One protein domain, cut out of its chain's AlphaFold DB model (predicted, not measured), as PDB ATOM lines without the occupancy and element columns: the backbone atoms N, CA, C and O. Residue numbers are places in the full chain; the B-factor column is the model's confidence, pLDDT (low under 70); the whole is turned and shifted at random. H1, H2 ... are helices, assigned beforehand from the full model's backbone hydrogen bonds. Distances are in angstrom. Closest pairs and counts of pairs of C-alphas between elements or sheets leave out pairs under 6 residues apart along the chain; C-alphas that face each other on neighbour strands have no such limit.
ATOM      1  N   CYS A  13     362.211 211.839 235.945       91.25
ATOM      2  CA  CYS A  13     361.973 212.889 234.955       91.25
ATOM      3  C   CYS A  13     362.751 212.698 233.646       91.25
ATOM      4  O   CYS A  13     362.458 213.406 232.690       91.25
ATOM      5  N   ASN A  14     363.709 211.772 233.571       93.75
ATOM      6  CA  ASN A  14     364.401 211.431 232.326       93.75
ATOM      7  C   ASN A  14     363.815 210.181 231.655       93.75
ATOM      8  O   ASN A  14     364.232 209.814 230.560       93.75
ATOM      9  N   TYR A  15     362.841 209.512 232.281       91.44
ATOM     10  CA  TYR A  15     362.211 208.335 231.694       91.44
ATOM     11  C   TYR A  15     361.311 208.717 230.520       91.44
ATOM     12  O   TYR A  15     360.765 209.823 230.473       91.44
ATOM     13  N   SER A  16     361.125 207.775 229.594       89.69
ATOM     14  CA  SER A  16     360.136 207.903 228.522       89.69
ATOM     15  C   SER A  16     358.722 208.026 229.098       89.69
ATOM     16  O   SER A  16     358.452 207.557 230.208       89.69
ATOM     17  N   THR A  17     357.794 208.612 228.341       87.25
ATOM     18  CA  THR A  17     356.388 208.776 228.753       87.25
ATOM     19  C   THR A  17     355.754 207.450 229.175       87.25
ATOM     20  O   THR A  17     355.112 207.377 230.220       87.25
ATOM     21  N   CYS A  18     356.041 206.369 228.438       85.19
ATOM     22  CA  CYS A  18     355.581 205.025 228.780       85.19
ATOM     23  C   CYS A  18     356.096 204.579 230.160       85.19
ATOM     24  O   CYS A  18     355.321 204.155 231.014       85.19
ATOM     25  N   ASN A  19     357.396 204.738 230.423       87.12
ATOM     26  CA  ASN A  19     357.988 204.348 231.702       87.12
ATOM     27  C   ASN A  19     357.487 205.215 232.868       87.12
ATOM     28  O   ASN A  19     357.277 204.693 233.962       87.12
ATOM     29  N   ARG A  20     357.227 206.508 232.641       88.88
ATOM     30  CA  ARG A  20     356.589 207.374 233.648       88.88
ATOM     31  C   ARG A  20     355.170 206.919 233.963       88.88
ATOM     32  O   ARG A  20     354.818 206.831 235.133       88.88
ATOM     33  N   GLY A  21     354.379 206.562 232.954       87.44
ATOM     34  CA  GLY A  21     353.041 206.020 233.182       87.44
ATOM     35  C   GLY A  21     353.071 204.709 233.980       87.44
ATOM     36  O   GLY A  21     352.280 204.540 234.906       87.44
ATOM     37  N   LYS A  22     354.049 203.822 233.730       86.94
ATOM     38  CA  LYS A  22     354.260 202.618 234.564       86.94
ATOM     39  C   LYS A  22     354.558 202.968 236.021       86.94
ATOM     40  O   LYS A  22     353.999 202.332 236.910       86.94
ATOM     41  N   LEU A  23     355.399 203.976 236.272       90.38
ATOM     42  CA  LEU A  23     355.680 204.435 237.636       90.38
ATOM     43  C   LEU A  23     354.422 204.935 238.345       90.38
ATOM     44  O   LEU A  23     354.205 204.568 239.495       90.38
ATOM     45  N   VAL A  24     353.584 205.721 237.660       89.19
ATOM     46  CA  VAL A  24     352.321 206.221 238.228       89.19
ATOM     47  C   VAL A  24     351.417 205.063 238.640       89.19
ATOM     48  O   VAL A  24     350.870 205.078 239.739       89.19
ATOM     49  N   ILE A  25     351.312 204.025 237.807       87.44
ATOM     50  CA  ILE A  25     350.493 202.850 238.125       87.44
ATOM     51  C   ILE A  25     351.069 202.085 239.318       87.44
ATOM     52  O   ILE A  25     350.328 201.745 240.233       87.44
ATOM     53  N   ILE A  26     352.385 201.851 239.355       89.50
ATOM     54  CA  ILE A  26     353.039 201.191 240.496       89.50
ATOM     55  C   ILE A  26     352.801 201.986 241.785       89.50
ATOM     56  O   ILE A  26     352.468 201.399 242.816       89.50
ATOM     57  N   HIS A  27     352.940 203.312 241.726       91.88
ATOM     58  CA  HIS A  27     352.700 204.193 242.863       91.88
ATOM     59  C   HIS A  27     351.250 204.101 243.346       91.88
ATOM     60  O   HIS A  27     351.014 203.817 244.518       91.88
ATOM     61  N   ALA A  28     350.282 204.278 242.442       89.88
ATOM     62  CA  ALA A  28     348.864 204.209 242.769       89.88
ATOM     63  C   ALA A  28     348.491 202.839 243.357       89.88
ATOM     64  O   ALA A  28     347.895 202.781 244.428       89.88
ATOM     65  N   THR A  29     348.904 201.736 242.731       87.94
ATOM     66  CA  THR A  29     348.608 200.388 243.238       87.94
ATOM     67  C   THR A  29     349.201 200.160 244.623       87.94
ATOM     68  O   THR A  29     348.545 199.558 245.467       87.94
ATOM     69  N   LYS A  30     350.410 200.668 244.894       91.38
ATOM     70  CA  LYS A  30     351.037 200.553 246.216       91.38
ATOM     71  C   LYS A  30     350.297 201.375 247.273       91.38
ATOM     72  O   LYS A  30     350.049 200.869 248.364       91.38
ATOM     73  N   MET A  31     349.930 202.615 246.952       94.00
ATOM     74  CA  MET A  31     349.203 203.498 247.872       94.00
ATOM     75  C   MET A  31     347.810 202.964 248.195       94.00
ATOM     76  O   MET A  31     347.381 202.973 249.346       94.00
ATOM     77  N   TRP A  32     347.123 202.443 247.182       91.38
ATOM     78  CA  TRP A  32     345.757 201.960 247.313       91.38
ATOM     79  C   TRP A  32     345.669 200.455 247.590       91.38
ATOM     80  O   TRP A  32     344.561 199.931 247.622       91.38
ATOM     81  N   GLN A  33     346.782 199.748 247.834       90.25
ATOM     82  CA  GLN A  33     346.805 198.277 247.889       90.25
ATOM     83  C   GLN A  33     345.741 197.690 248.826       90.25
ATOM     84  O   GLN A  33     345.039 196.760 248.451       90.25
ATOM     85  N   TYR A  34     345.557 198.285 250.007       89.69
ATOM     86  CA  TYR A  34     344.606 197.810 251.014       89.69
ATOM     87  C   TYR A  34     343.143 197.993 250.591       89.69
ATOM     88  O   TYR A  34     342.264 197.297 251.086       89.69
ATOM     89  N   TYR A  35     342.882 198.921 249.671       88.25
ATOM     90  CA  TYR A  35     341.554 199.179 249.120       88.25
ATOM     91  C   TYR A  35     341.288 198.384 247.842       88.25
ATOM     92  O   TYR A  35     340.127 198.107 247.539       88.25
ATOM     93  N   LEU A  36     342.345 198.060 247.092       85.69
ATOM     94  CA  LEU A  36     342.272 197.328 245.826       85.69
ATOM     95  C   LEU A  36     342.315 195.807 246.019       85.69
ATOM     96  O   LEU A  36     341.849 195.078 245.145       85.69
ATOM     97  N   LEU A  37     342.871 195.322 247.133       86.50
ATOM     98  CA  LEU A  37     342.956 193.892 247.422       86.50
ATOM     99  C   LEU A  37     341.552 193.263 247.440       86.50
ATOM    100  O   LEU A  37     340.624 193.827 248.015       86.50
ATOM    101  N   GLU A  38     341.410 192.112 246.775       81.44
ATOM    102  CA  GLU A  38     340.167 191.321 246.672       81.44
ATOM    103  C   GLU A  38     338.966 192.028 246.016       81.44
ATOM    104  O   GLU A  38     337.861 191.484 245.989       81.44
ATOM    105  N   LYS A  39     339.159 193.211 245.420       82.19
ATOM    106  CA  LYS A  39     338.091 193.936 244.722       82.19
ATOM    107  C   LYS A  39     338.317 193.962 243.220       82.19
ATOM    108  O   LYS A  39     339.416 194.217 242.734       82.19
ATOM    109  N   HIS A  40     337.236 193.766 242.469       82.19
ATOM    110  CA  HIS A  40     337.254 194.037 241.039       82.19
ATOM    111  C   HIS A  40     337.331 195.550 240.818       82.19
ATOM    112  O   HIS A  40     336.516 196.309 241.344       82.19
ATOM    113  N   MET A  41     338.311 195.988 240.036       80.25
ATOM    114  CA  MET A  41     338.578 197.400 239.782       80.25
ATOM    115  C   MET A  41     338.742 197.656 238.288       80.25
ATOM    116  O   MET A  41     339.301 196.840 237.557       80.25
ATOM    117  N   VAL A  42     338.248 198.812 237.840       81.62
ATOM    118  CA  VAL A  42     338.408 199.294 236.467       81.62
ATOM    119  C   VAL A  42     339.440 200.411 236.484       81.62
ATOM    120  O   VAL A  42     339.262 201.419 237.165       81.62
ATOM    121  N   VAL A  43     340.530 200.216 235.745       79.62
ATOM    122  CA  VAL A  43     341.619 201.187 235.630       79.62
ATOM    123  C   VAL A  43     341.517 201.871 234.271       79.62
ATOM    124  O   VAL A  43     341.593 201.211 233.236       79.62
ATOM    125  N   TRP A  44     341.357 203.194 234.277       81.81
ATOM    126  CA  TRP A  44     341.322 204.018 233.070       81.81
ATOM    127  C   TRP A  44     342.699 204.644 232.846       81.81
ATOM    128  O   TRP A  44     343.195 205.375 233.702       81.81
ATOM    129  N   ILE A  45     343.328 204.327 231.715       81.38
ATOM    130  CA  ILE A  45     344.642 204.844 231.316       81.38
ATOM    131  C   ILE A  45     344.519 205.333 229.873       81.38
ATOM    132  O   ILE A  45     344.072 204.586 229.005       81.38
ATOM    133  N   ASP A  46     344.922 206.573 229.618       78.44
ATOM    134  CA  ASP A  46     344.923 207.212 228.293       78.44
ATOM    135  C   ASP A  46     346.104 206.761 227.407       78.44
ATOM    136  O   ASP A  46     346.084 206.886 226.184       78.44
ATOM    137  N   HIS A  47     347.138 206.188 228.020       78.19
ATOM    138  CA  HIS A  47     348.373 205.806 227.351       78.19
ATOM    139  C   HIS A  47     348.288 204.407 226.698       78.19
ATOM    140  O   HIS A  47     348.575 203.384 227.329       78.19
ATOM    141  N   GLN A  48     347.975 204.358 225.396       73.38
ATOM    142  CA  GLN A  48     347.827 203.131 224.581       73.38
ATOM    143  C   GLN A  48     348.924 202.056 224.766       73.38
ATOM    144  O   GLN A  48     348.574 200.887 224.944       73.38
ATOM    145  N   PRO A  49     350.232 202.388 224.781       74.44
ATOM    146  CA  PRO A  49     351.282 201.392 225.016       74.44
ATOM    147  C   PRO A  49     351.148 200.629 226.340       74.44
ATOM    148  O   PRO A  49     351.533 199.466 226.425       74.44
ATOM    149  N   LEU A  50     350.586 201.262 227.375       73.56
ATOM    150  CA  LEU A  50     350.373 200.609 228.666       73.56
ATOM    151  C   LEU A  50     349.189 199.657 228.595       73.56
ATOM    152  O   LEU A  50     349.291 198.541 229.094       73.56
ATOM    153  N   LEU A  51     348.104 200.056 227.925       72.56
ATOM    154  CA  LEU A  51     346.957 199.177 227.690       72.56
ATOM    155  C   LEU A  51     347.384 197.881 226.993       72.56
ATOM    156  O   LEU A  51     346.959 196.805 227.405       72.56
ATOM    157  N   HIS A  52     348.275 197.974 226.004       70.38
ATOM    158  CA  HIS A  52     348.830 196.803 225.327       70.38
ATOM    159  C   HIS A  52     349.610 195.887 226.287       70.38
ATOM    160  O   HIS A  52     349.362 194.681 226.328       70.38
ATOM    161  N   ASP A  53     350.494 196.449 227.120       71.69
ATOM    162  CA  ASP A  53     351.256 195.683 228.116       71.69
ATOM    163  C   ASP A  53     350.351 194.995 229.159       71.69
ATOM    164  O   ASP A  53     350.594 193.841 229.530       71.69
ATOM    165  N   PHE A  54     349.297 195.673 229.631       70.88
ATOM    166  CA  PHE A  54     348.327 195.094 230.570       70.88
ATOM    167  C   PHE A  54     347.472 194.009 229.917       70.88
ATOM    168  O   PHE A  54     347.258 192.954 230.518       70.88
ATOM    169  N   TYR A  55     347.023 194.232 228.682       68.00
ATOM    170  CA  TYR A  55     346.237 193.257 227.933       68.00
ATOM    171  C   TYR A  55     347.034 191.969 227.686       68.00
ATOM    172  O   TYR A  55     346.546 190.880 227.991       68.00
ATOM    173  N   LEU A  56     348.290 192.081 227.237       61.47
ATOM    174  CA  LEU A  56     349.167 190.926 227.023       61.47
ATOM    175  C   LEU A  56     349.442 190.144 228.312       61.47
ATOM    176  O   LEU A  56     349.466 188.911 228.289       61.47
ATOM    177  N   LYS A  57     349.639 190.832 229.445       62.97
ATOM    178  CA  LYS A  57     349.816 190.165 230.745       62.97
ATOM    179  C   LYS A  57     348.559 189.417 231.179       62.97
ATOM    180  O   LYS A  57     348.673 188.271 231.603       62.97
ATOM    181  N   ASN A  58     347.384 190.026 231.023       59.12
ATOM    182  CA  ASN A  58     346.110 189.376 231.333       59.12
ATOM    183  C   ASN A  58     345.849 188.167 230.432       59.12
ATOM    184  O   ASN A  58     345.347 187.153 230.909       59.12
ATOM    185  N   MET A  59     346.222 188.239 229.151       50.75
ATOM    186  CA  MET A  59     346.159 187.090 228.248       50.75
ATOM    187  C   MET A  59     347.058 185.957 228.734       50.75
ATOM    188  O   MET A  59     346.577 184.843 228.898       50.75
ATOM    189  N   LYS A  60     348.333 186.236 229.040       55.84
ATOM    190  CA  LYS A  60     349.258 185.212 229.552       55.84
ATOM    191  C   LYS A  60     348.749 184.571 230.841       55.84
ATOM    192  O   LYS A  60     348.813 183.357 230.951       55.84
ATOM    193  N   LEU A  61     348.195 185.350 231.772       50.91
ATOM    194  CA  LEU A  61     347.670 184.818 233.035       50.91
ATOM    195  C   LEU A  61     346.502 183.838 232.824       50.91
ATOM    196  O   LEU A  61     346.370 182.887 233.584       50.91
ATOM    197  N   ARG A  62     345.698 184.028 231.768       51.22
ATOM    198  CA  ARG A  62     344.598 183.118 231.399       51.22
ATOM    199  C   ARG A  62     345.065 181.798 230.782       51.22
ATOM    200  O   ARG A  62     344.300 180.847 230.799       51.22
ATOM    201  N   TYR A  63     346.280 181.736 230.234       48.06
ATOM    202  CA  TYR A  63     346.839 180.511 229.646       48.06
ATOM    203  C   TYR A  63     347.557 179.610 230.664       48.06
ATOM    204  O   TYR A  63     347.941 178.501 230.309       48.06
ATOM    205  N   TYR A  64     347.755 180.070 231.904       46.09
ATOM    206  CA  TYR A  64     348.401 179.300 232.977       46.09
ATOM    207  C   TYR A  64     347.410 178.748 234.022       46.09
ATOM    208  O   TYR A  64     347.840 178.371 235.111       46.09
TER     209      TYR A  64
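This is residues 13 to 64 of the 65 residues of the protein "RT_RNaseH domain-containing protein" of Physcomitrium patens (UniProt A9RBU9). Two long helices, H1 and H3, meet near their first residues as an open V, with short H2 at the far end of H1. A long link runs back from H2 to the beginning of H3, and residues 54 to 64 stick out. The printed part has 52 residues, three named helices in the order H1, H2, H3 and no named strand: all helix, loose, radius of gyration of the C-alphas 12.4 A, spans 34 by 27 by 18 A.

Look first at H1, residues 17 to 31. Its residues 18 to 22 alone touch H3, residues 48 to 62, which meets them with 49 to 50 alone; the closest C-alphas, of Cys 18 and Pro 49, are 6.8 A apart. H1 and H3 run the same way at a steep tilt of 56 degrees. H2, residues 33 to 36, is close to H1 but not clearly touching: the closest C-alphas, of Thr 29 and Leu 36, are 7.5 A apart. H2 and H3 are apart. In H1 and H3 every O i to N i+4 pair is within hydrogen-bond range; H2 is too short for one.

Find C-alpha 17 at (356.388, 208.776, 228.753); from there H1 runs 21.1 A. H3 runs 21.4 A to C-alpha 62 at (344.598, 183.118, 231.399).

The C-alphas farthest apart, of Cys 13 and Tyr 64, are 36.3 A apart. The printed part has no cut; the link from H2 to H3 is long, with 11 residues. Residues 55 to 64 have pLDDT under 70.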